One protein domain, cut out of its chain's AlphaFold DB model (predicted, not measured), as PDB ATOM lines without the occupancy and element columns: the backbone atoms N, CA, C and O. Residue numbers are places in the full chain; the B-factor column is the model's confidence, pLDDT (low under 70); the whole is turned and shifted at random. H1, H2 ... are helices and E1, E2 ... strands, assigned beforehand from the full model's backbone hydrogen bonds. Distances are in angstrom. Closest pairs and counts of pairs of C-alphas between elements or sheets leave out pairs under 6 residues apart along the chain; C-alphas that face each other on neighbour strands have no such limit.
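This is residues 71 to 235 of the 280 residues of an uncharacterized protein of uncultured bacterium (gcode 4) (UniProt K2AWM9). A long, strongly twisted sheet, with the hairpin E11 and E12 running along the longest axis, is covered on one face by two smaller sheets, E3 E9 E7 and E6 E10, one after the other along its length. It is a sandwich only partly face to face: E4 and E8 extend the large sheet near one end, and the short helix H1 only grazes it. The printed part has 165 residues with two named helices and twelve named strands, in the order E1 H1 E2 E3 E4 E5 E6 H2 E7 E8 E9 E10 E11 E12, mostly strand. The large sheet is branched and mixed, the smaller two antiparallel. The whole is compact yet elongated, with a radius of gyration of the C-alphas of 17.0 A and spans of 55 by 32 by 24 A.

E1, residues 76 to 78, begins at C-alpha 76 (12.387, 41.460, 30.640). H1 is residues 83 to 87, E2 92 to 99 (20.8 A), E3 108 to 113, E4 119 to 123, E5 131 to 134 and E6 140 to 145. H2 is residues 149 to 152, E7 153 to 155, E8 171 to 175, E9 180 to 186 (18.1 A) and E10 191 to 197. E11, residues 204 to 217, spans 37.6 A from C-alpha 204 (-2.287, 40.099, 28.827). E12, residues 223 to 235, spans 36.3 A and ends at C-alpha 235 (2.031, 37.007, 26.974).

The three sheets form a stack of sheets, face to face in turn. In the branched sheet, the hairpin E11 and E12 is antiparallel (N 210 and O 231, 2.8 A). E4 and E5 lie on one side of E11, E12 on the other side, with N 215 and O 121 at 2.8 A and N 133 and O 207 at 2.8 A. E2 is parallel to E12 (N 94 and O 232, 2.8 A) and antiparallel to E1 (N 78 and O 93, 2.8 A); E8 is antiparallel to E4 (N 122 and O 173, 2.9 A). The sheet E3 E9 E7 faces it with strands at 32 degrees; inner strand E9 has N 183 and O 110 at 2.8 A and N 185 and O 154 at 3.0 A. The sheet E6 E10 faces it with strands at 54 degrees, with N 143 and O 193 at 2.8 A. H2 only grazes the sheet E3 E9 E7. In H1 every O i to N i+4 pair is within hydrogen-bond range; H2 is too short for one.

The C-alphas of Asp 198 and Thr 220, the two farthest apart, are 55.4 A apart. The printed part has no cut. The link E7 to E8, 15 residues, is long. Mean pLDDT of the printed part is 93.0; residues 71 to 73 are under 70.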
ATOM      1  N   ALA A  71      15.350  31.108  26.943       61.69
ATOM      2  CA  ALA A  71      15.263  31.014  28.390       61.69
ATOM      3  C   ALA A  71      14.326  32.056  28.976       61.69
ATOM      4  O   ALA A  71      14.277  33.182  28.477       61.69
ATOM      5  N   VAL A  72      13.631  31.712  30.063       61.31
ATOM      6  CA  VAL A  72      12.841  32.676  30.847       61.31
ATOM      7  C   VAL A  72      13.688  33.891  31.234       61.31
ATOM      8  O   VAL A  72      13.229  35.024  31.095       61.31
ATOM      9  N   SER A  73      14.963  33.679  31.576       58.75
ATOM     10  CA  SER A  73      15.931  34.741  31.879       58.75
ATOM     11  C   SER A  73      16.177  35.734  30.732       58.75
ATOM     12  O   SER A  73      16.760  36.792  30.960       58.75
ATOM     13  N   ASN A  74      15.774  35.408  29.500       76.25
ATOM     14  CA  ASN A  74      15.886  36.304  28.346       76.25
ATOM     15  C   ASN A  74      14.720  37.299  28.262       76.25
ATOM     16  O   ASN A  74      14.805  38.271  27.509       76.25
ATOM     17  N   TYR A  75      13.623  37.056  28.981       85.06
ATOM     18  CA  TYR A  75      12.519  38.000  29.057       85.06
ATOM     19  C   TYR A  75      12.843  39.148  30.014       85.06
ATOM     20  O   TYR A  75      13.588  39.005  30.984       85.06
ATOM     21  N   GLU A  76      12.253  40.311  29.751       89.81
ATOM     22  CA  GLU A  76      12.387  41.460  30.640       89.81
ATOM     23  C   GLU A  76      11.696  41.161  31.974       89.81
ATOM     24  O   GLU A  76      10.495  40.872  32.006       89.81
ATOM     25  N   LYS A  77      12.449  41.244  33.076       91.81
ATOM     26  CA  LYS A  77      11.904  41.123  34.431       91.81
ATOM     27  C   LYS A  77      11.064  42.355  34.763       91.81
ATOM     28  O   LYS A  77      11.524  43.487  34.638       91.81
ATOM     29  N   VAL A  78       9.846  42.127  35.239       95.50
ATOM     30  CA  VAL A  78       8.866  43.157  35.604       95.50
ATOM     31  C   VAL A  78       8.382  42.963  37.040       95.50
ATOM     32  O   VAL A  78       8.624  41.935  37.673       95.50
ATOM     33  N   ALA A  79       7.682  43.959  37.582       96.44
ATOM     34  CA  ALA A  79       7.053  43.830  38.891       96.44
ATOM     35  C   ALA A  79       5.897  42.811  38.859       96.44
ATOM     36  O   ALA A  79       5.069  42.821  37.949       96.44
ATOM     37  N   CYS A  80       5.787  41.991  39.908       96.81
ATOM     38  CA  CYS A  80       4.673  41.062  40.122       96.81
ATOM     39  C   CYS A  80       3.406  41.743  40.680       96.81
ATOM     40  O   CYS A  80       2.665  41.151  41.457       96.81
ATOM     41  N   ASP A  81       3.165  43.009  40.330       96.81
ATOM     42  CA  ASP A  81       2.094  43.834  40.910       96.81
ATOM     43  C   ASP A  81       0.749  43.720  40.172       96.81
ATOM     44  O   ASP A  81      -0.272  44.226  40.641       96.81
ATOM     45  N   LYS A  82       0.733  43.062  39.009       96.38
ATOM     46  CA  LYS A  82      -0.491  42.841  38.238       96.38
ATOM     47  C   LYS A  82      -1.319  41.726  38.859       96.38
ATOM     48  O   LYS A  82      -0.795  40.688  39.247       96.38
ATOM     49  N   GLU A  83      -2.636  41.912  38.848       96.69
ATOM     50  CA  GLU A  83      -3.597  40.977  39.445       96.69
ATOM     51  C   GLU A  83      -3.413  39.534  38.947       96.69
ATOM     52  O   GLU A  83      -3.420  38.600  39.741       96.69
ATOM     53  N   PHE A  84      -3.163  39.341  37.648       95.81
ATOM     54  CA  PHE A  84      -2.950  38.004  37.089       95.81
ATOM     55  C   PHE A  84      -1.660  37.333  37.594       95.81
ATOM     56  O   PHE A  84      -1.622  36.109  37.658       95.81
ATOM     57  N   PHE A  85      -0.624  38.088  37.980       97.81
ATOM     58  CA  PHE A  85       0.569  37.524  38.618       97.81
ATOM     59  C   PHE A  85       0.272  37.129  40.069       97.81
ATOM     60  O   PHE A  85       0.606  36.023  40.493       97.81
ATOM     61  N   ILE A  86      -0.419  37.998  40.813       96.94
ATOM     62  CA  ILE A  86      -0.776  37.769  42.222       96.94
ATOM     63  C   ILE A  86      -1.686  36.541  42.361       96.94
ATOM     64  O   ILE A  86      -1.412  35.654  43.169       96.94
ATOM     65  N   GLN A  87      -2.733  36.448  41.537       96.31
ATOM     66  CA  GLN A  87      -3.679  35.325  41.547       96.31
ATOM     67  C   GLN A  87      -3.030  33.982  41.190       96.31
ATOM     68  O   GLN A  87      -3.539  32.937  41.585       96.31
ATOM     69  N   ASN A  88      -1.907  34.006  40.468       96.12
ATOM     70  CA  ASN A  88      -1.147  32.817  40.080       96.12
ATOM     71  C   ASN A  88       0.111  32.599  40.933       96.12
ATOM     72  O   ASN A  88       0.969  31.803  40.551       96.12
ATOM     73  N   THR A  89       0.208  33.283  42.082       96.12
ATOM     74  CA  THR A  89       1.276  33.129  43.085       96.12
ATOM     75  C   THR A  89       2.690  33.261  42.516       96.12
ATOM     76  O   THR A  89       3.602  32.557  42.940       96.12
ATOM     77  N   CYS A  90       2.877  34.155  41.546       96.31
ATOM     78  CA  CYS A  90       4.167  34.377  40.904       96.31
ATOM     79  C   CYS A  90       5.136  35.091  41.858       96.31
ATOM     80  O   CYS A  90       4.826  36.170  42.368       96.31
ATOM     81  N   SER A  91       6.309  34.500  42.089       94.56
ATOM     82  CA  SER A  91       7.407  35.102  42.858       94.56
ATOM     83  C   SER A  91       8.362  35.898  41.971       94.56
ATOM     84  O   SER A  91       8.935  36.886  42.431       94.56
ATOM     85  N   GLU A  92       8.492  35.521  40.697       94.44
ATOM     86  CA  GLU A  92       9.209  36.284  39.675       94.44
ATOM     87  C   GLU A  92       8.376  36.433  38.408       94.44
ATOM     88  O   GLU A  92       7.661  35.518  38.001       94.44
ATOM     89  N   CYS A  93       8.439  37.616  37.800       96.12
ATOM     90  CA  CYS A  93       7.526  38.005  36.739       96.12
ATOM     91  C   CYS A  93       8.279  38.593  35.558       96.12
ATOM     92  O   CYS A  93       9.174  39.422  35.725       96.12
ATOM     93  N   PHE A  94       7.868  38.189  34.363       95.62
ATOM     94  CA  PHE A  94       8.536  38.512  33.115       95.62
ATOM     95  C   PHE A  94       7.533  38.901  32.026       95.62
ATOM     96  O   PHE A  94       6.406  38.395  31.979       95.62
ATOM     97  N   ALA A  95       7.949  39.784  31.118       93.81
ATOM     98  CA  ALA A  95       7.168  40.174  29.948       93.81
ATOM     99  C   ALA A  95       7.534  39.313  28.721       93.81
ATOM    100  O   ALA A  95       8.598  39.459  28.122       93.81
ATOM    101  N   GLY A  96       6.612  38.437  28.314       86.44
ATOM    102  CA  GLY A  96       6.732  37.466  27.218       86.44
ATOM    103  C   GLY A  96       6.493  38.010  25.807       86.44
ATOM    104  O   GLY A  96       6.381  37.225  24.863       86.44
ATOM    105  N   TRP A  97       6.451  39.337  25.651       88.56
ATOM    106  CA  TRP A  97       6.141  40.047  24.403       88.56
ATOM    107  C   TRP A  97       4.687  39.844  23.940       88.56
ATOM    108  O   TRP A  97       3.889  39.133  24.561       88.56
ATOM    109  N   ASN A  98       4.313  40.530  22.860       93.38
ATOM    110  CA  ASN A  98       3.005  40.392  22.238       93.38
ATOM    111  C   ASN A  98       2.938  39.150  21.326       93.38
ATOM    112  O   ASN A  98       3.952  38.674  20.818       93.38
ATOM    113  N   LYS A  99       1.733  38.600  21.158       93.75
ATOM    114  CA  LYS A  99       1.451  37.378  20.400       93.75
ATOM    115  C   LYS A  99       0.266  37.587  19.478       93.75
ATOM    116  O   LYS A  99      -0.851  37.862  19.926       93.75
ATOM    117  N   ASN A 100       0.514  37.467  18.181       93.62
ATOM    118  CA  ASN A 100      -0.534  37.539  17.175       93.62
ATOM    119  C   ASN A 100      -1.317  36.224  17.105       93.62
ATOM    120  O   ASN A 100      -0.845  35.164  17.517       93.62
ATOM    121  N   ILE A 101      -2.519  36.288  16.539       94.12
ATOM    122  CA  ILE A 101      -3.298  35.086  16.240       94.12
ATOM    123  C   ILE A 101      -2.490  34.204  15.272       94.12
ATOM    124  O   ILE A 101      -1.921  34.704  14.300       94.12
ATOM    125  N   TRP A 102      -2.449  32.902  15.549       93.19
ATOM    126  CA  TRP A 102      -1.645  31.866  14.891       93.19
ATOM    127  C   TRP A 102      -0.131  31.963  15.106       93.19
ATOM    128  O   TRP A 102       0.614  31.155  14.547       93.19
ATOM    129  N   GLU A 103       0.340  32.893  15.939       91.12
ATOM    130  CA  GLU A 103       1.741  32.932  16.340       91.12
ATOM    131  C   GLU A 103       2.051  31.775  17.292       91.12
ATOM    132  O   GLU A 103       1.332  31.536  18.266       91.12
ATOM    133  N   LYS A 104       3.137  31.058  16.988       91.75
ATOM    134  CA  LYS A 104       3.618  29.931  17.783       91.75
ATOM    135  C   LYS A 104       4.675  30.389  18.775       91.75
ATOM    136  O   LYS A 104       5.571  31.155  18.431       91.75
ATOM    137  N   ILE A 105       4.599  29.841  19.976       92.06
ATOM    138  CA  ILE A 105       5.624  29.923  21.008       92.06
ATOM    139  C   ILE A 105       6.244  28.535  21.106       92.06
ATOM    140  O   ILE A 105       5.527  27.569  21.365       92.06
ATOM    141  N   THR A 106       7.547  28.432  20.861       91.94
ATOM    142  CA  THR A 106       8.291  27.166  20.810       91.94
ATOM    143  C   THR A 106       9.611  27.306  21.558       91.94
ATOM    144  O   THR A 106       9.962  28.412  21.961       91.94
ATOM    145  N   SER A 107      10.349  26.202  21.707       89.25
ATOM    146  CA  SER A 107      11.734  26.183  22.218       89.25
ATOM    147  C   SER A 107      11.905  26.932  23.534       89.25
ATOM    148  O   SER A 107      12.833  27.722  23.712       89.25
ATOM    149  N   LEU A 108      10.962  26.693  24.437       91.44
ATOM    150  CA  LEU A 108      10.927  27.304  25.750       91.44
ATOM    151  C   LEU A 108      11.865  26.540  26.675       91.44
ATOM    152  O   LEU A 108      11.880  25.308  26.676       91.44
ATOM    153  N   ASN A 109      12.615  27.258  27.495       91.31
ATOM    154  CA  ASN A 109      13.341  26.673  28.608       91.31
ATOM    155  C   ASN A 109      13.230  27.569  29.843       91.31
ATOM    156  O   ASN A 109      12.940  28.761  29.730       91.31
ATOM    157  N   ASP A 110      13.459  26.969  31.002       92.62
ATOM    158  CA  ASP A 110      13.487  27.640  32.291       92.62
ATOM    159  C   ASP A 110      14.776  27.321  33.031       92.62
ATOM    160  O   ASP A 110      15.229  26.171  33.051       92.62
ATOM    161  N   SER A 111      15.346  28.348  33.651       92.25
ATOM    162  CA  SER A 111      16.604  28.260  34.376       92.25
ATOM    163  C   SER A 111      16.360  28.496  35.853       92.25
ATOM    164  O   SER A 111      15.843  29.539  36.239       92.25
ATOM    165  N   TRP A 112      16.836  27.587  36.690       92.56
ATOM    166  CA  TRP A 112      16.816  27.757  38.130       92.56
ATOM    167  C   TRP A 112      18.182  28.229  38.618       92.56
ATOM    168  O   TRP A 112      19.206  27.586  38.384       92.56
ATOM    169  N   THR A 113      18.195  29.363  39.314       92.25
ATOM    170  CA  THR A 113      19.377  29.881  40.009       92.25
ATOM    171  C   THR A 113      19.203  29.712  41.511       92.25
ATOM    172  O   THR A 113      18.142  30.035  42.039       92.25
ATOM    173  N   ASN A 114      20.249  29.269  42.210       94.38
ATOM    174  CA  ASN A 114      20.315  29.315  43.669       94.38
ATOM    175  C   ASN A 114      20.980  30.637  44.112       94.38
ATOM    176  O   ASN A 114      22.210  30.738  44.076       94.38
ATOM    177  N   PRO A 115      20.212  31.659  44.543       89.62
ATOM    178  CA  PRO A 115      20.764  32.955  44.936       89.62
ATOM    179  C   PRO A 115      21.271  32.986  46.387       89.62
ATOM    180  O   PRO A 115      21.807  34.005  46.825       89.62
ATOM    181  N   ASN A 116      21.051  31.918  47.160       89.62
ATOM    182  CA  ASN A 116      21.349  31.892  48.588       89.62
ATOM    183  C   ASN A 116      22.847  31.674  48.838       89.62
ATOM    184  O   ASN A 116      23.639  31.481  47.922       89.62
ATOM    185  N   THR A 117      23.242  31.692  50.112       90.94
ATOM    186  CA  THR A 117      24.579  31.276  50.576       90.94
ATOM    187  C   THR A 117      24.615  29.818  51.047       90.94
ATOM    188  O   THR A 117      25.644  29.343  51.521       90.94
ATOM    189  N   THR A 118      23.483  29.122  50.943       93.44
ATOM    190  CA  THR A 118      23.297  27.707  51.275       93.44
ATOM    191  C   THR A 118      22.959  26.923  50.016       93.44
ATOM    192  O   THR A 118      22.471  27.483  49.034       93.44
ATOM    193  N   GLU A 119      23.198  25.618  50.040       95.06
ATOM    194  CA  GLU A 119      22.844  24.735  48.932       95.06
ATOM    195  C   GLU A 119      21.328  24.501  48.913       95.06
ATOM    196  O   GLU A 119      20.638  24.641  49.932       95.06
ATOM    197  N   GLN A 120      20.807  24.170  47.738       96.50
ATOM    198  CA  GLN A 120      19.405  23.828  47.549       96.50
ATOM    199  C   GLN A 120      19.294  22.436  46.940       96.50
ATOM    200  O   GLN A 120      20.118  22.050  46.115       96.50
ATOM    201  N   ILE A 121      18.262  21.696  47.325       96.12
ATOM    202  CA  ILE A 121      17.924  20.410  46.721       96.12
ATOM    203  C   ILE A 121      16.510  20.442  46.163       96.12
ATOM    204  O   ILE A 121      15.623  21.098  46.712       96.12
ATOM    205  N   ILE A 122      16.303  19.699  45.085       96.94
ATOM    206  CA  ILE A 122      14.985  19.410  44.525       96.94
ATOM    207  C   ILE A 122      14.778  17.904  44.501       96.94
ATOM    208  O   ILE A 122      15.730  17.141  44.321       96.94
ATOM    209  N   TYR A 123      13.526  17.481  44.636       96.38
ATOM    210  CA  TYR A 123      13.127  16.084  44.517       96.38
ATOM    211  C   TYR A 123      12.272  15.875  43.274       96.38
ATOM    212  O   TYR A 123      11.412  16.706  42.964       96.38
ATOM    213  N   SER A 124      12.493  14.767  42.567       92.94
ATOM    214  CA  SER A 124      11.835  14.499  41.280       92.94
ATOM    215  C   SER A 124      10.318  14.341  41.393       92.94
ATOM    216  O   SER A 124       9.579  14.799  40.527       92.94
ATOM    217  N   ASP A 125       9.844  13.745  42.481       93.88
ATOM    218  CA  ASP A 125       8.434  13.502  42.800       93.88
ATOM    219  C   ASP A 125       7.699  14.737  43.352       93.88
ATOM    220  O   ASP A 125       6.491  14.690  43.576       93.88
ATOM    221  N   GLU A 126       8.403  15.850  43.552       95.81
ATOM    222  CA  GLU A 126       7.818  17.129  43.967       95.81
ATOM    223  C   GLU A 126       7.683  18.153  42.848       95.81
ATOM    224  O   GLU A 126       7.003  19.164  43.047       95.81
ATOM    225  N   GLN A 127       8.331  17.911  41.709       95.56
ATOM    226  CA  GLN A 127       8.293  18.837  40.590       95.56
ATOM    227  C   GLN A 127       6.986  18.697  39.816       95.56
ATOM    228  O   GLN A 127       6.460  17.604  39.601       95.56
ATOM    229  N   THR A 128       6.480  19.833  39.360       95.69
ATOM    230  CA  THR A 128       5.310  19.922  38.489       95.69
ATOM    231  C   THR A 128       5.728  20.598  37.201       95.69
ATOM    232  O   THR A 128       6.460  21.579  37.241       95.69
ATOM    233  N   PHE A 129       5.267  20.099  36.057       96.56
ATOM    234  CA  PHE A 129       5.650  20.710  34.792       96.56
ATOM    235  C   PHE A 129       5.065  22.117  34.625       96.56
ATOM    236  O   PHE A 129       3.967  22.380  35.128       96.56
ATOM    237  N   PRO A 130       5.766  22.994  33.885       97.00
ATOM    238  CA  PRO A 130       5.243  24.299  33.522       97.00
ATOM    239  C   PRO A 130       3.902  24.208  32.792       97.00
ATOM    240  O   PRO A 130       3.578  23.203  32.158       97.00
ATOM    241  N   GLU A 131       3.105  25.268  32.865       95.38
ATOM    242  CA  GLU A 131       1.787  25.311  32.229       95.38
ATOM    243  C   GLU A 131       1.450  26.707  31.713       95.38
ATOM    244  O   GLU A 131       1.774  27.718  32.341       95.38
ATOM    245  N   LEU A 132       0.754  26.769  30.577       96.38
ATOM    246  CA  LEU A 132       0.174  28.009  30.083       96.38
ATOM    247  C   LEU A 132      -1.240  28.187  30.644       96.38
ATOM    248  O   LEU A 132      -2.169  27.468  30.275       96.38
ATOM    249  N   VAL A 133      -1.416  29.199  31.484       96.62
ATOM    250  CA  VAL A 133      -2.716  29.604  32.017       96.62
ATOM    251  C   VAL A 133      -3.387  30.573  31.055       96.62
ATOM    252  O   VAL A 133      -2.857  31.636  30.727       96.62
ATOM    253  N   ASN A 134      -4.597  30.220  30.635       96.25
ATOM    254  CA  ASN A 134      -5.469  31.106  29.880       96.25
ATOM    255  C   ASN A 134      -6.136  32.118  30.824       96.25
ATOM    256  O   ASN A 134      -6.938  31.740  31.676       96.25
ATOM    257  N   LEU A 135      -5.834  33.404  30.641       96.31
ATOM    258  CA  LEU A 135      -6.317  34.474  31.519       96.31
ATOM    259  C   LEU A 135      -7.781  34.874  31.271       96.31
ATOM    260  O   LEU A 135      -8.347  35.604  32.083       96.31
ATOM    261  N   TRP A 136      -8.410  34.416  30.181       93.94
ATOM    262  CA  TRP A 136      -9.726  34.921  29.763       93.94
ATOM    263  C   TRP A 136     -10.737  33.868  29.303       93.94
ATOM    264  O   TRP A 136     -11.726  34.210  28.639       93.94
ATOM    265  N   GLY A 137     -10.518  32.601  29.663       89.50
ATOM    266  CA  GLY A 137     -11.451  31.507  29.384       89.50
ATOM    267  C   GLY A 137     -11.846  31.446  27.908       89.50
ATOM    268  O   GLY A 137     -10.988  31.354  27.043       89.50
ATOM    269  N   ASP A 138     -13.140  31.541  27.603       89.06
ATOM    270  CA  ASP A 138     -13.645  31.381  26.231       89.06
ATOM    271  C   ASP A 138     -13.312  32.545  25.279       89.06
ATOM    272  O   ASP A 138     -13.402  32.378  24.060       89.06
ATOM    273  N   THR A 139     -12.945  33.721  25.803       91.19
ATOM    274  CA  THR A 139     -12.679  34.923  24.979       91.19
ATOM    275  C   THR A 139     -11.277  34.953  24.368       91.19
ATOM    276  O   THR A 139     -11.034  35.671  23.398       91.19
ATOM    277  N   THR A 140     -10.371  34.125  24.885       94.19
ATOM    278  CA  THR A 140      -9.040  33.889  24.330       94.19
ATOM    279  C   THR A 140      -8.836  32.388  24.248       94.19
ATOM    280  O   THR A 140      -8.973  31.705  25.249       94.19
ATOM    281  N   LYS A 141      -8.480  31.843  23.089       95.44
ATOM    282  CA  LYS A 141      -8.206  30.412  22.940       95.44
ATOM    283  C   LYS A 141      -6.740  30.178  22.645       95.44
ATOM    284  O   LYS A 141      -6.167  30.798  21.751       95.44
ATOM    285  N   TRP A 142      -6.171  29.236  23.385       96.44
ATOM    286  CA  TRP A 142      -4.819  28.743  23.192       96.44
ATOM    287  C   TRP A 142      -4.874  27.289  22.733       96.44
ATOM    288  O   TRP A 142      -5.586  26.479  23.324       96.44
ATOM    289  N   LEU A 143      -4.114  26.962  21.693       96.00
ATOM    290  CA  LEU A 143      -3.834  25.583  21.303       96.00
ATOM    291  C   LEU A 143      -2.501  25.177  21.904       96.00
ATOM    292  O   LEU A 143      -1.521  25.918  21.805       96.00
ATOM    293  N   THR A 144      -2.473  23.977  22.467       96.62
ATOM    294  CA  THR A 144      -1.264  23.360  23.000       96.62
ATOM    295  C   THR A 144      -1.007  22.084  22.221       96.62
ATOM    296  O   THR A 144      -1.902  21.257  22.064       96.62
ATOM    297  N   SER A 145       0.205  21.926  21.704       95.31
ATOM    298  CA  SER A 145       0.614  20.724  20.985       95.31
ATOM    299  C   SER A 145       1.977  20.286  21.502       95.31
ATOM    300  O   SER A 145       2.912  21.059  21.327       95.31
ATOM    301  N   PRO A 146       2.122  19.085  22.087       95.88
ATOM    302  CA  PRO A 146       1.048  18.148  22.443       95.88
ATOM    303  C   PRO A 146       0.196  18.662  23.616       95.88
ATOM    304  O   PRO A 146       0.710  19.352  24.484       95.88
ATOM    305  N   GLU A 147      -1.087  18.287  23.682       93.06
ATOM    306  CA  GLU A 147      -1.968  18.645  24.817       93.06
ATOM    307  C   GLU A 147      -1.533  17.997  26.143       93.06
ATOM    308  O   GLU A 147      -1.787  18.525  27.222       93.06
ATOM    309  N   ASP A 148      -0.881  16.835  26.063       93.06
ATOM    310  CA  ASP A 148      -0.332  16.141  27.222       93.06
ATOM    311  C   ASP A 148       0.932  16.854  27.711       93.06
ATOM    312  O   ASP A 148       1.981  16.796  27.064       93.06
ATOM    313  N   ASN A 149       0.835  17.484  28.882       92.44
ATOM    314  CA  ASN A 149       1.911  18.296  29.442       92.44
ATOM    315  C   ASN A 149       3.205  17.498  29.686       92.44
ATOM    316  O   ASN A 149       4.295  18.049  29.576       92.44
ATOM    317  N   THR A 150       3.101  16.186  29.935       93.81
ATOM    318  CA  THR A 150       4.264  15.296  30.136       93.81
ATOM    319  C   THR A 150       5.015  14.970  28.845       93.81
ATOM    320  O   THR A 150       6.120  14.436  28.883       93.81
ATOM    321  N   LYS A 151       4.410  15.278  27.693       95.00
ATOM    322  CA  LYS A 151       5.036  15.215  26.366       95.00
ATOM    323  C   LYS A 151       5.430  16.597  25.851       95.00
ATOM    324  O   LYS A 151       6.135  16.685  24.853       95.00
ATOM    325  N   PHE A 152       4.931  17.657  26.487       96.00
ATOM    326  CA  PHE A 152       5.287  19.033  26.167       96.00
ATOM    327  C   PHE A 152       6.591  19.415  26.854       96.00
ATOM    328  O   PHE A 152       7.492  19.938  26.207       96.00
ATOM    329  N   TRP A 153       6.685  19.153  28.157       96.56
ATOM    330  CA  TRP A 153       7.830  19.512  28.979       96.56
ATOM    331  C   TRP A 153       8.634  18.290  29.374       96.56
ATOM    332  O   TRP A 153       8.099  17.213  29.639       96.56
ATOM    333  N   LYS A 154       9.937  18.500  29.478       95.31
ATOM    334  CA  LYS A 154      10.887  17.573  30.074       95.31
ATOM    335  C   LYS A 154      11.712  18.320  31.112       95.31
ATOM    336  O   LYS A 154      11.947  19.523  30.998       95.31
ATOM    337  N   ILE A 155      12.158  17.582  32.119       95.00
ATOM    338  CA  ILE A 155      13.237  18.055  32.984       95.00
ATOM    339  C   ILE A 155      14.523  18.025  32.151       95.00
ATOM    340  O   ILE A 155      14.742  17.070  31.398       95.00
ATOM    341  N   SER A 156      15.329  19.083  32.238       94.44
ATOM    342  CA  SER A 156      16.575  19.196  31.479       94.44
ATOM    343  C   SER A 156      17.514  18.029  31.784       94.44
ATOM    344  O   SER A 156      17.543  17.488  32.889       94.44
ATOM    345  N   GLN A 157      18.332  17.674  30.796       93.56
ATOM    346  CA  GLN A 157      19.382  16.667  30.955       93.56
ATOM    347  C   GLN A 157      20.508  17.123  31.893       93.56
ATOM    348  O   GLN A 157      21.300  16.291  32.332       93.56
ATOM    349  N   GLU A 158      20.571  18.416  32.222       94.44
ATOM    350  CA  GLU A 158      21.469  18.937  33.255       94.44
ATOM    351  C   GLU A 158      21.090  18.437  34.662       94.44
ATOM    352  O   GLU A 158      21.949  18.343  35.542       94.44
ATOM    353  N   ILE A 159      19.826  18.053  34.868       96.19
ATOM    354  CA  ILE A 159      19.335  17.512  36.135       96.19
ATOM    355  C   ILE A 159      19.583  16.003  36.179       96.19
ATOM    356  O   ILE A 159      18.809  15.188  35.671       96.19
ATOM    357  N   ILE A 160      20.677  15.625  36.836       94.62
ATOM    358  CA  ILE A 160      21.016  14.227  37.100       94.62
ATOM    359  C   ILE A 160      20.500  13.849  38.487       94.62
ATOM    360  O   ILE A 160      21.046  14.275  39.504       94.62
ATOM    361  N   TRP A 161      19.457  13.029  38.519       94.81
ATOM    362  CA  TRP A 161      18.885  12.500  39.754       94.81
ATOM    363  C   TRP A 161      19.840  11.523  40.442       94.81
ATOM    364  O   TRP A 161      20.347  10.595  39.812       94.81
ATOM    365  N   ASN A 162      20.082  11.744  41.734       92.88
ATOM    366  CA  ASN A 162      20.939  10.913  42.572       92.88
ATOM    367  C   ASN A 162      20.171  10.391  43.791       92.88
ATOM    368  O   ASN A 162      19.200  10.999  44.240       92.88
ATOM    369  N   ASP A 163      20.649   9.289  44.369       89.75
ATOM    370  CA  ASP A 163      20.140   8.802  45.651       89.75
ATOM    371  C   ASP A 163      20.376   9.836  46.758       89.75
ATOM    372  O   ASP A 163      21.472  10.392  46.886       89.75
ATOM    373  N   SER A 164      19.343  10.065  47.573       82.25
ATOM    374  CA  SER A 164      19.357  11.142  48.556       82.25
ATOM    375  C   SER A 164      20.460  11.025  49.607       82.25
ATOM    376  O   SER A 164      20.568  10.021  50.320       82.25
ATOM    377  N   LYS A 165      21.233  12.104  49.772       80.19
ATOM    378  CA  LYS A 165      22.237  12.261  50.835       80.19
ATOM    379  C   LYS A 165      21.639  12.768  52.145       80.19
ATOM    380  O   LYS A 165      22.243  12.554  53.194       80.19
ATOM    381  N   THR A 166      20.454  13.379  52.111       79.25
ATOM    382  CA  THR A 166      19.717  13.815  53.313       79.25
ATOM    383  C   THR A 166      19.015  12.656  54.033       79.25
ATOM    384  O   THR A 166      18.464  12.833  55.119       79.25
ATOM    385  N   GLY A 167      19.058  11.445  53.466       76.06
ATOM    386  CA  GLY A 167      18.465  10.245  54.058       76.06
ATOM    387  C   GLY A 167      16.959  10.117  53.825       76.06
ATOM    388  O   GLY A 167      16.323   9.272  54.456       76.06
ATOM    389  N   SER A 168      16.385  10.908  52.912       80.06
ATOM    390  CA  SER A 168      14.958  10.848  52.563       80.06
ATOM    391  C   SER A 168      14.570   9.576  51.794       80.06
ATOM    392  O   SER A 168      13.396   9.210  51.751       80.06
ATOM    393  N   GLY A 169      15.547   8.893  51.181       85.44
ATOM    394  CA  GLY A 169      15.320   7.738  50.305       85.44
ATOM    395  C   GLY A 169      14.736   8.101  48.935       85.44
ATOM    396  O   GLY A 169      14.294   7.212  48.208       85.44
ATOM    397  N   ARG A 170      14.711   9.392  48.587       91.88
ATOM    398  CA  ARG A 170      14.171   9.921  47.328       91.88
ATOM    399  C   ARG A 170      15.289  10.197  46.326       91.88
ATOM    400  O   ARG A 170      16.468  10.180  46.673       91.88
ATOM    401  N   GLN A 171      14.901  10.437  45.078       94.62
ATOM    402  CA  GLN A 171      15.812  10.912  44.040       94.62
ATOM    403  C   GLN A 171      15.928  12.435  44.132       94.62
ATOM    404  O   GLN A 171      14.919  13.132  43.999       94.62
ATOM    405  N   GLU A 172      17.138  12.937  44.354       94.62
ATOM    406  CA  GLU A 172      17.418  14.359  44.552       94.62
ATOM    407  C   GLU A 172      18.424  14.900  43.535       94.62
ATOM    408  O   GLU A 172      19.274  14.177  43.007       94.62
ATOM    409  N   PHE A 173      18.338  16.198  43.284       95.94
ATOM    410  CA  PHE A 173      19.371  16.964  42.606       95.94
ATOM    411  C   PHE A 173      19.767  18.139  43.495       95.94
ATOM    412  O   PHE A 173      18.899  18.822  44.039       95.94
ATOM    413  N   LEU A 174      21.073  18.362  43.640       95.44
ATOM    414  CA  LEU A 174      21.639  19.435  44.447       95.44
ATOM    415  C   LEU A 174      22.148  20.553  43.547       95.44
ATOM    416  O   LEU A 174      22.937  20.309  42.636       95.44
ATOM    417  N   LEU A 175      21.759  21.780  43.875       96.00
ATOM    418  CA  LEU A 175      22.297  22.992  43.287       96.00
ATOM    419  C   LEU A 175      23.099  23.768  44.334       96.00
ATOM    420  O   LEU A 175      22.561  24.292  45.317       96.00
ATOM    421  N   GLU A 176      24.410  23.847  44.107       94.69
ATOM    422  CA  GLU A 176      25.310  24.630  44.950       94.69
ATOM    423  C   GLU A 176      24.931  26.119  44.926       94.69
ATOM    424  O   GLU A 176      24.326  26.627  43.977       94.69
ATOM    425  N   TRP A 177      25.300  26.835  45.984       93.94
ATOM    426  CA  TRP A 177      25.051  28.268  46.093       93.94
ATOM    427  C   TRP A 177      25.698  29.047  44.933       93.94
ATOM    428  O   TRP A 177      26.824  28.766  44.511       93.94
ATOM    429  N   GLY A 178      24.975  30.029  44.390       92.44
ATOM    430  CA  GLY A 178      25.429  30.857  43.271       92.44
ATOM    431  C   GLY A 178      25.506  30.141  41.918       92.44
ATOM    432  O   GLY A 178      26.051  30.711  40.970       92.44
ATOM    433  N   LYS A 179      25.010  28.903  41.806       94.56
ATOM    434  CA  LYS A 179      24.927  28.176  40.533       94.56
ATOM    435  C   LYS A 179      23.561  28.344  39.877       94.56
ATOM    436  O   LYS A 179      22.558  28.599  40.543       94.56
ATOM    437  N   THR A 180      23.559  28.145  38.565       93.94
ATOM    438  CA  THR A 180      22.374  28.139  37.710       93.94
ATOM    439  C   THR A 180      22.379  26.860  36.888       93.94
ATOM    440  O   THR A 180      23.444  26.420  36.451       93.94
ATOM    441  N   VAL A 181      21.201  26.282  36.684       94.12
ATOM    442  CA  VAL A 181      20.976  25.093  35.860       94.12
ATOM    443  C   VAL A 181      19.718  25.293  35.023       94.12
ATOM    444  O   VAL A 181      18.786  25.967  35.468       94.12
ATOM    445  N   ASN A 182      19.656  24.707  33.832       93.75
ATOM    446  CA  ASN A 182      18.384  24.588  33.124       93.75
ATOM    447  C   ASN A 182      17.536  23.525  33.827       93.75
ATOM    448  O   ASN A 182      17.981  22.398  34.030       93.75
ATOM    449  N   LEU A 183      16.322  23.878  34.240       94.75
ATOM    450  CA  LEU A 183      15.428  22.974  34.962       94.75
ATOM    451  C   LEU A 183      14.423  22.324  34.017       94.75
ATOM    452  O   LEU A 183      14.306  21.098  33.989       94.75
ATOM    453  N   TYR A 184      13.723  23.137  33.228       95.62
ATOM    454  CA  TYR A 184      12.718  22.666  32.282       95.62
ATOM    455  C   TYR A 184      13.076  23.053  30.859       95.62
ATOM    456  O   TYR A 184      13.586  24.135  30.586       95.62
ATOM    457  N   GLU A 185      12.727  22.174  29.936       94.94
ATOM    458  CA  GLU A 185      12.839  22.401  28.505       94.94
ATOM    459  C   GLU A 185      11.567  21.894  27.834       94.94
ATOM    460  O   GLU A 185      11.039  20.836  28.193       94.94
ATOM    461  N   SER A 186      11.071  22.625  26.844       94.75
ATOM    462  CA  SER A 186      10.019  22.117  25.980       94.75
ATOM    463  C   SER A 186      10.591  21.069  25.023       94.75
ATOM    464  O   SER A 186      11.756  21.138  24.620       94.75
ATOM    465  N   ASP A 187       9.769  20.113  24.602       93.81
ATOM    466  CA  ASP A 187      10.100  19.264  23.461       93.81
ATOM    467  C   ASP A 187      10.311  20.124  22.200       93.81
ATOM    468  O   ASP A 187       9.770  21.227  22.075       93.81
ATOM    469  N   LEU A 188      11.104  19.624  21.250       87.75
ATOM    470  CA  LEU A 188      11.432  20.338  20.014       87.75
ATOM    471  C   LEU A 188      10.179  20.725  19.213       87.75
ATOM    472  O   LEU A 188      10.159  21.761  18.548       87.75
ATOM    473  N   TRP A 189       9.135  19.898  19.277       88.56
ATOM    474  CA  TRP A 189       7.883  20.101  18.545       88.56
ATOM    475  C   TRP A 189       6.758  20.655  19.420       88.56
ATOM    476  O   TRP A 189       5.624  20.777  18.948       88.56
ATOM    477  N   ALA A 190       7.059  20.977  20.679       94.75
ATOM    478  CA  ALA A 190       6.097  21.526  21.610       94.75
ATOM    479  C   ALA A 190       5.804  22.997  21.284       94.75
ATOM    480  O   ALA A 190       6.711  23.815  21.114       94.75
ATOM    481  N   THR A 191       4.520  23.336  21.173       95.94
ATOM    482  CA  THR A 191       4.079  24.680  20.796       95.94
ATOM    483  C   THR A 191       2.842  25.121  21.564       95.94
ATOM    484  O   THR A 191       1.857  24.378  21.617       95.94
ATOM    485  N   TYR A 192       2.840  26.371  22.025       96.75
ATOM    486  CA  TYR A 192       1.614  27.105  22.345       96.75
ATOM    487  C   TYR A 192       1.258  28.039  21.189       96.75
ATOM    488  O   TYR A 192       2.139  28.670  20.613       96.75
ATOM    489  N   THR A 193      -0.018  28.130  20.824       96.06
ATOM    490  CA  THR A 193      -0.491  29.001  19.733       96.06
ATOM    491  C   THR A 193      -1.734  29.762  20.162       96.06
ATOM    492  O   THR A 193      -2.662  29.157  20.695       96.06
ATOM    493  N   VAL A 194      -1.792  31.065  19.888       95.06
ATOM    494  CA  VAL A 194      -3.026  31.847  20.068       95.06
ATOM    495  C   VAL A 194      -3.976  31.523  18.912       95.06
ATOM    496  O   VAL A 194      -3.736  31.944  17.789       95.06
ATOM    497  N   ASP A 195      -5.051  30.779  19.155       94.88
ATOM    498  CA  ASP A 195      -6.070  30.466  18.135       94.88
ATOM    499  C   ASP A 195      -7.000  31.651  17.876       94.88
ATOM    500  O   ASP A 195      -7.345  31.964  16.739       94.88
ATOM    501  N   SER A 196      -7.410  32.331  18.945       93.62
ATOM    502  CA  SER A 196      -8.283  33.499  18.863       93.62
ATOM    503  C   SER A 196      -8.199  34.340  20.131       93.62
ATOM    504  O   SER A 196      -7.912  33.837  21.214       93.62
ATOM    505  N   THR A 197      -8.441  35.643  20.001       93.12
ATOM    506  CA  THR A 197      -8.588  36.560  21.133       93.12
ATOM    507  C   THR A 197      -9.376  37.793  20.701       93.12
ATOM    508  O   THR A 197      -9.217  38.258  19.571       93.12
ATOM    509  N   ASP A 198     -10.234  38.317  21.574       92.62
ATOM    510  CA  ASP A 198     -10.915  39.610  21.394       92.62
ATOM    511  C   ASP A 198     -10.224  40.761  22.147       92.62
ATOM    512  O   ASP A 198     -10.698  41.901  22.130       92.62
ATOM    513  N   LYS A 199      -9.103  40.460  22.814       94.00
ATOM    514  CA  LYS A 199      -8.341  41.426  23.600       94.00
ATOM    515  C   LYS A 199      -7.613  42.420  22.713       94.00
ATOM    516  O   LYS A 199      -7.147  42.098  21.619       94.00
ATOM    517  N   LYS A 200      -7.539  43.653  23.198       93.44
ATOM    518  CA  LYS A 200      -6.804  44.737  22.554       93.44
ATOM    519  C   LYS A 200      -5.316  44.472  22.673       93.44
ATOM    520  O   LYS A 200      -4.863  43.825  23.612       93.44
ATOM    521  N   GLU A 201      -4.568  45.039  21.737       94.12
ATOM    522  CA  GLU A 201      -3.112  45.011  21.784       94.12
ATOM    523  C   GLU A 201      -2.609  45.438  23.174       94.12
ATOM    524  O   GLU A 201      -3.126  46.399  23.752       94.12
ATOM    525  N   TRP A 202      -1.622  44.712  23.701       93.88
ATOM    526  CA  TRP A 202      -1.040  44.905  25.038       93.88
ATOM    527  C   TRP A 202      -1.920  44.524  26.237       93.88
ATOM    528  O   TRP A 202      -1.503  44.710  27.380       93.88
ATOM    529  N   GLU A 203      -3.086  43.914  26.032       95.31
ATOM    530  CA  GLU A 203      -3.785  43.210  27.112       95.31
ATOM    531  C   GLU A 203      -3.189  41.803  27.290       95.31
ATOM    532  O   GLU A 203      -2.994  41.075  26.318       95.31
ATOM    533  N   ALA A 204      -2.864  41.414  28.529       96.44
ATOM    534  CA  ALA A 204      -2.287  40.099  28.827       96.44
ATOM    535  C   ALA A 204      -3.297  38.998  28.489       96.44
ATOM    536  O   ALA A 204      -4.413  39.066  28.975       96.44
ATOM    537  N   ILE A 205      -2.934  37.997  27.689       96.75
ATOM    538  CA  ILE A 205      -3.831  36.934  27.191       96.75
ATOM    539  C   ILE A 205      -3.461  35.531  27.675       96.75
ATOM    540  O   ILE A 205      -4.271  34.608  27.588       96.75
ATOM    541  N   GLY A 206      -2.249  35.353  28.187       97.44
ATOM    542  CA  GLY A 206      -1.779  34.083  28.721       97.44
ATOM    543  C   GLY A 206      -0.657  34.297  29.722       97.44
ATOM    544  O   GLY A 206       0.042  35.311  29.674       97.44
ATOM    545  N   LEU A 207      -0.500  33.342  30.628       97.69
ATOM    546  CA  LEU A 207       0.537  33.353  31.648       97.69
ATOM    547  C   LEU A 207       1.210  31.987  31.688       97.69
ATOM    548  O   LEU A 207       0.591  31.011  32.101       97.69
ATOM    549  N   LEU A 208       2.457  31.909  31.243       97.19
ATOM    550  CA  LEU A 208       3.239  30.684  31.336       97.19
ATOM    551  C   LEU A 208       3.914  30.627  32.704       97.19
ATOM    552  O   LEU A 208       4.688  31.521  33.040       97.19
ATOM    553  N   LYS A 209       3.578  29.607  33.491       96.75
ATOM    554  CA  LYS A 209       4.057  29.407  34.860       96.75
ATOM    555  C   LYS A 209       5.118  28.323  34.896       96.75
ATOM    556  O   LYS A 209       4.869  27.227  34.401       96.75
ATOM    557  N   PHE A 210       6.223  28.600  35.573       96.50
ATOM    558  CA  PHE A 210       7.322  27.683  35.844       96.50
ATOM    559  C   PHE A 210       7.423  27.457  37.355       96.50
ATOM    560  O   PHE A 210       8.006  28.269  38.076       96.50
ATOM    561  N   PRO A 211       6.771  26.406  37.874       96.44
ATOM    562  CA  PRO A 211       6.815  26.083  39.290       96.44
ATOM    563  C   PRO A 211       8.080  25.289  39.640       96.44
ATOM    564  O   PRO A 211       8.477  24.355  38.941       96.44
ATOM    565  N   LEU A 212       8.662  25.618  40.785       96.69
ATOM    566  CA  LEU A 212       9.824  24.957  41.356       96.69
ATOM    567  C   LEU A 212       9.570  24.695  42.840       96.69
ATOM    568  O   LEU A 212       9.290  25.620  43.607       96.69
ATOM    569  N   ALA A 213       9.715  23.439  43.249       97.44
ATOM    570  CA  ALA A 213       9.728  23.045  44.649       97.44
ATOM    571  C   ALA A 213      11.151  22.673  45.068       97.44
ATOM    572  O   ALA A 213      11.729  21.748  44.498       97.44
ATOM    573  N   TYR A 214      11.699  23.364  46.066       96.75
ATOM    574  CA  TYR A 214      13.062  23.142  46.548       96.75
ATOM    575  C   TYR A 214      13.144  23.194  48.073       96.75
ATOM    576  O   TYR A 214      12.272  23.733  48.750       96.75
ATOM    577  N   HIS A 215      14.235  22.670  48.616       96.56
ATOM    578  CA  HIS A 215      14.579  22.750  50.029       96.56
ATOM    579  C   HIS A 215      15.967  23.356  50.173       96.56
ATOM    580  O   HIS A 215      16.860  23.052  49.388       96.56
ATOM    581  N   ASN A 216      16.170  24.194  51.187       95.75
ATOM    582  CA  ASN A 216      17.522  24.601  51.558       95.75
ATOM    583  C   ASN A 216      18.154  23.513  52.432       95.75
ATOM    584  O   ASN A 216      17.470  22.914  53.268       95.75
ATOM    585  N   ILE A 217      19.456  23.297  52.271       93.94
ATOM    586  CA  ILE A 217      20.248  22.428  53.144       93.94
ATOM    587  C   ILE A 217      21.406  23.218  53.756       93.94
ATOM    588  O   ILE A 217      21.976  24.114  53.130       93.94
ATOM    589  N   ASP A 218      21.746  22.908  55.004       89.69
ATOM    590  CA  ASP A 218      22.934  23.467  55.650       89.69
ATOM    591  C   ASP A 218      24.184  22.596  55.432       89.69
ATOM    592  O   ASP A 218      24.127  21.498  54.880       89.69
ATOM    593  N   ALA A 219      25.336  23.068  55.918       88.44
ATOM    594  CA  ALA A 219      26.616  22.362  55.796       88.44
ATOM    595  C   ALA A 219      26.651  20.973  56.477       88.44
ATOM    596  O   ALA A 219      27.618  20.231  56.311       88.44
ATOM    597  N   THR A 220      25.632  20.621  57.268       89.31
ATOM    598  CA  THR A 220      25.477  19.311  57.916       89.31
ATOM    599  C   THR A 220      24.492  18.394  57.191       89.31
ATOM    600  O   THR A 220      24.149  17.346  57.732       89.31
ATOM    601  N   TRP A 221      24.057  18.762  55.977       87.94
ATOM    602  CA  TRP A 221      23.024  18.061  55.200       87.94
ATOM    603  C   TRP A 221      21.657  18.032  55.879       87.94
ATOM    604  O   TRP A 221      20.806  17.198  55.563       87.94
ATOM    605  N   LYS A 222      21.422  18.954  56.816       90.69
ATOM    606  CA  LYS A 222      20.110  19.103  57.423       90.69
ATOM    607  C   LYS A 222      19.218  19.912  56.491       90.69
ATOM    608  O   LYS A 222      19.477  21.084  56.223       90.69
ATOM    609  N   GLU A 223      18.147  19.269  56.053       92.94
ATOM    610  CA  GLU A 223      17.118  19.844  55.195       92.94
ATOM    611  C   GLU A 223      16.159  20.756  55.971       92.94
ATOM    612  O   GLU A 223      15.828  20.507  57.138       92.94
ATOM    613  N   TRP A 224      15.739  21.841  55.325       93.50
ATOM    614  CA  TRP A 224      14.717  22.762  55.820       93.50
ATOM    615  C   TRP A 224      13.345  22.449  55.212       93.50
ATOM    616  O   TRP A 224      13.174  21.517  54.428       93.50
ATOM    617  N   GLU A 225      12.334  23.226  55.596       94.12
ATOM    618  CA  GLU A 225      10.989  23.081  55.042       94.12
ATOM    619  C   GLU A 225      10.969  23.320  53.525       94.12
ATOM    620  O   GLU A 225      11.770  24.090  52.985       94.12
ATOM    621  N   LYS A 226      10.020  22.659  52.855       95.81
ATOM    622  CA  LYS A 226       9.769  22.824  51.425       95.81
ATOM    623  C   LYS A 226       9.423  24.276  51.116       95.81
ATOM    624  O   LYS A 226       8.492  24.839  51.694       95.81
ATOM    625  N   MET A 227      10.107  24.832  50.130       96.31
ATOM    626  CA  MET A 227       9.845  26.142  49.555       96.31
ATOM    627  C   MET A 227       9.297  25.979  48.140       96.31
ATOM    628  O   MET A 227       9.711  25.088  47.399       96.31
ATOM    629  N   ASN A 228       8.377  26.863  47.759       95.81
ATOM    630  CA  ASN A 228       7.886  26.951  46.389       95.81
ATOM    631  C   ASN A 228       8.299  28.294  45.794       95.81
ATOM    632  O   ASN A 228       8.171  29.337  46.438       95.81
ATOM    633  N   HIS A 229       8.756  28.249  44.554       94.56
ATOM    634  CA  HIS A 229       9.032  29.398  43.706       94.56
ATOM    635  C   HIS A 229       8.233  29.232  42.421       94.56
ATOM    636  O   HIS A 229       8.001  28.114  41.961       94.56
ATOM    637  N   THR A 230       7.727  30.321  41.864       95.88
ATOM    638  CA  THR A 230       6.979  30.281  40.610       95.88
ATOM    639  C   THR A 230       7.365  31.475  39.766       95.88
ATOM    640  O   THR A 230       7.037  32.617  40.097       95.88
ATOM    641  N   GLU A 231       8.041  31.198  38.661       95.44
ATOM    642  CA  GLU A 231       8.335  32.202  37.647       95.44
ATOM    643  C   GLU A 231       7.185  32.270  36.654       95.44
ATOM    644  O   GLU A 231       6.590  31.254  36.289       95.44
ATOM    645  N   CYS A 232       6.835  33.476  36.226       96.56
ATOM    646  CA  CYS A 232       5.693  33.697  35.360       96.56
ATOM    647  C   CYS A 232       6.050  34.606  34.194       96.56
ATOM    648  O   CYS A 232       6.486  35.740  34.386       96.56
ATOM    649  N   VAL A 233       5.763  34.148  32.981       97.06
ATOM    650  CA  VAL A 233       5.916  34.922  31.749       97.06
ATOM    651  C   VAL A 233       4.536  35.316  31.236       97.06
ATOM    652  O   VAL A 233       3.726  34.461  30.874       97.06
ATOM    653  N   ALA A 234       4.248  36.615  31.202       97.50
ATOM    654  CA  ALA A 234       2.988  37.137  30.683       97.50
ATOM    655  C   ALA A 234       3.071  37.381  29.174       97.50
ATOM    656  O   ALA A 234       3.903  38.164  28.716       97.50
ATOM    657  N   TYR A 235       2.181  36.759  28.407       96.94
ATOM    658  CA  TYR A 235       2.031  37.007  26.974       96.94
ATOM    659  C   TYR A 235       0.891  37.984  26.721       96.94
ATOM    660  O   TYR A 235      -0.191  37.851  27.297       96.94
TER     661      TYR A 235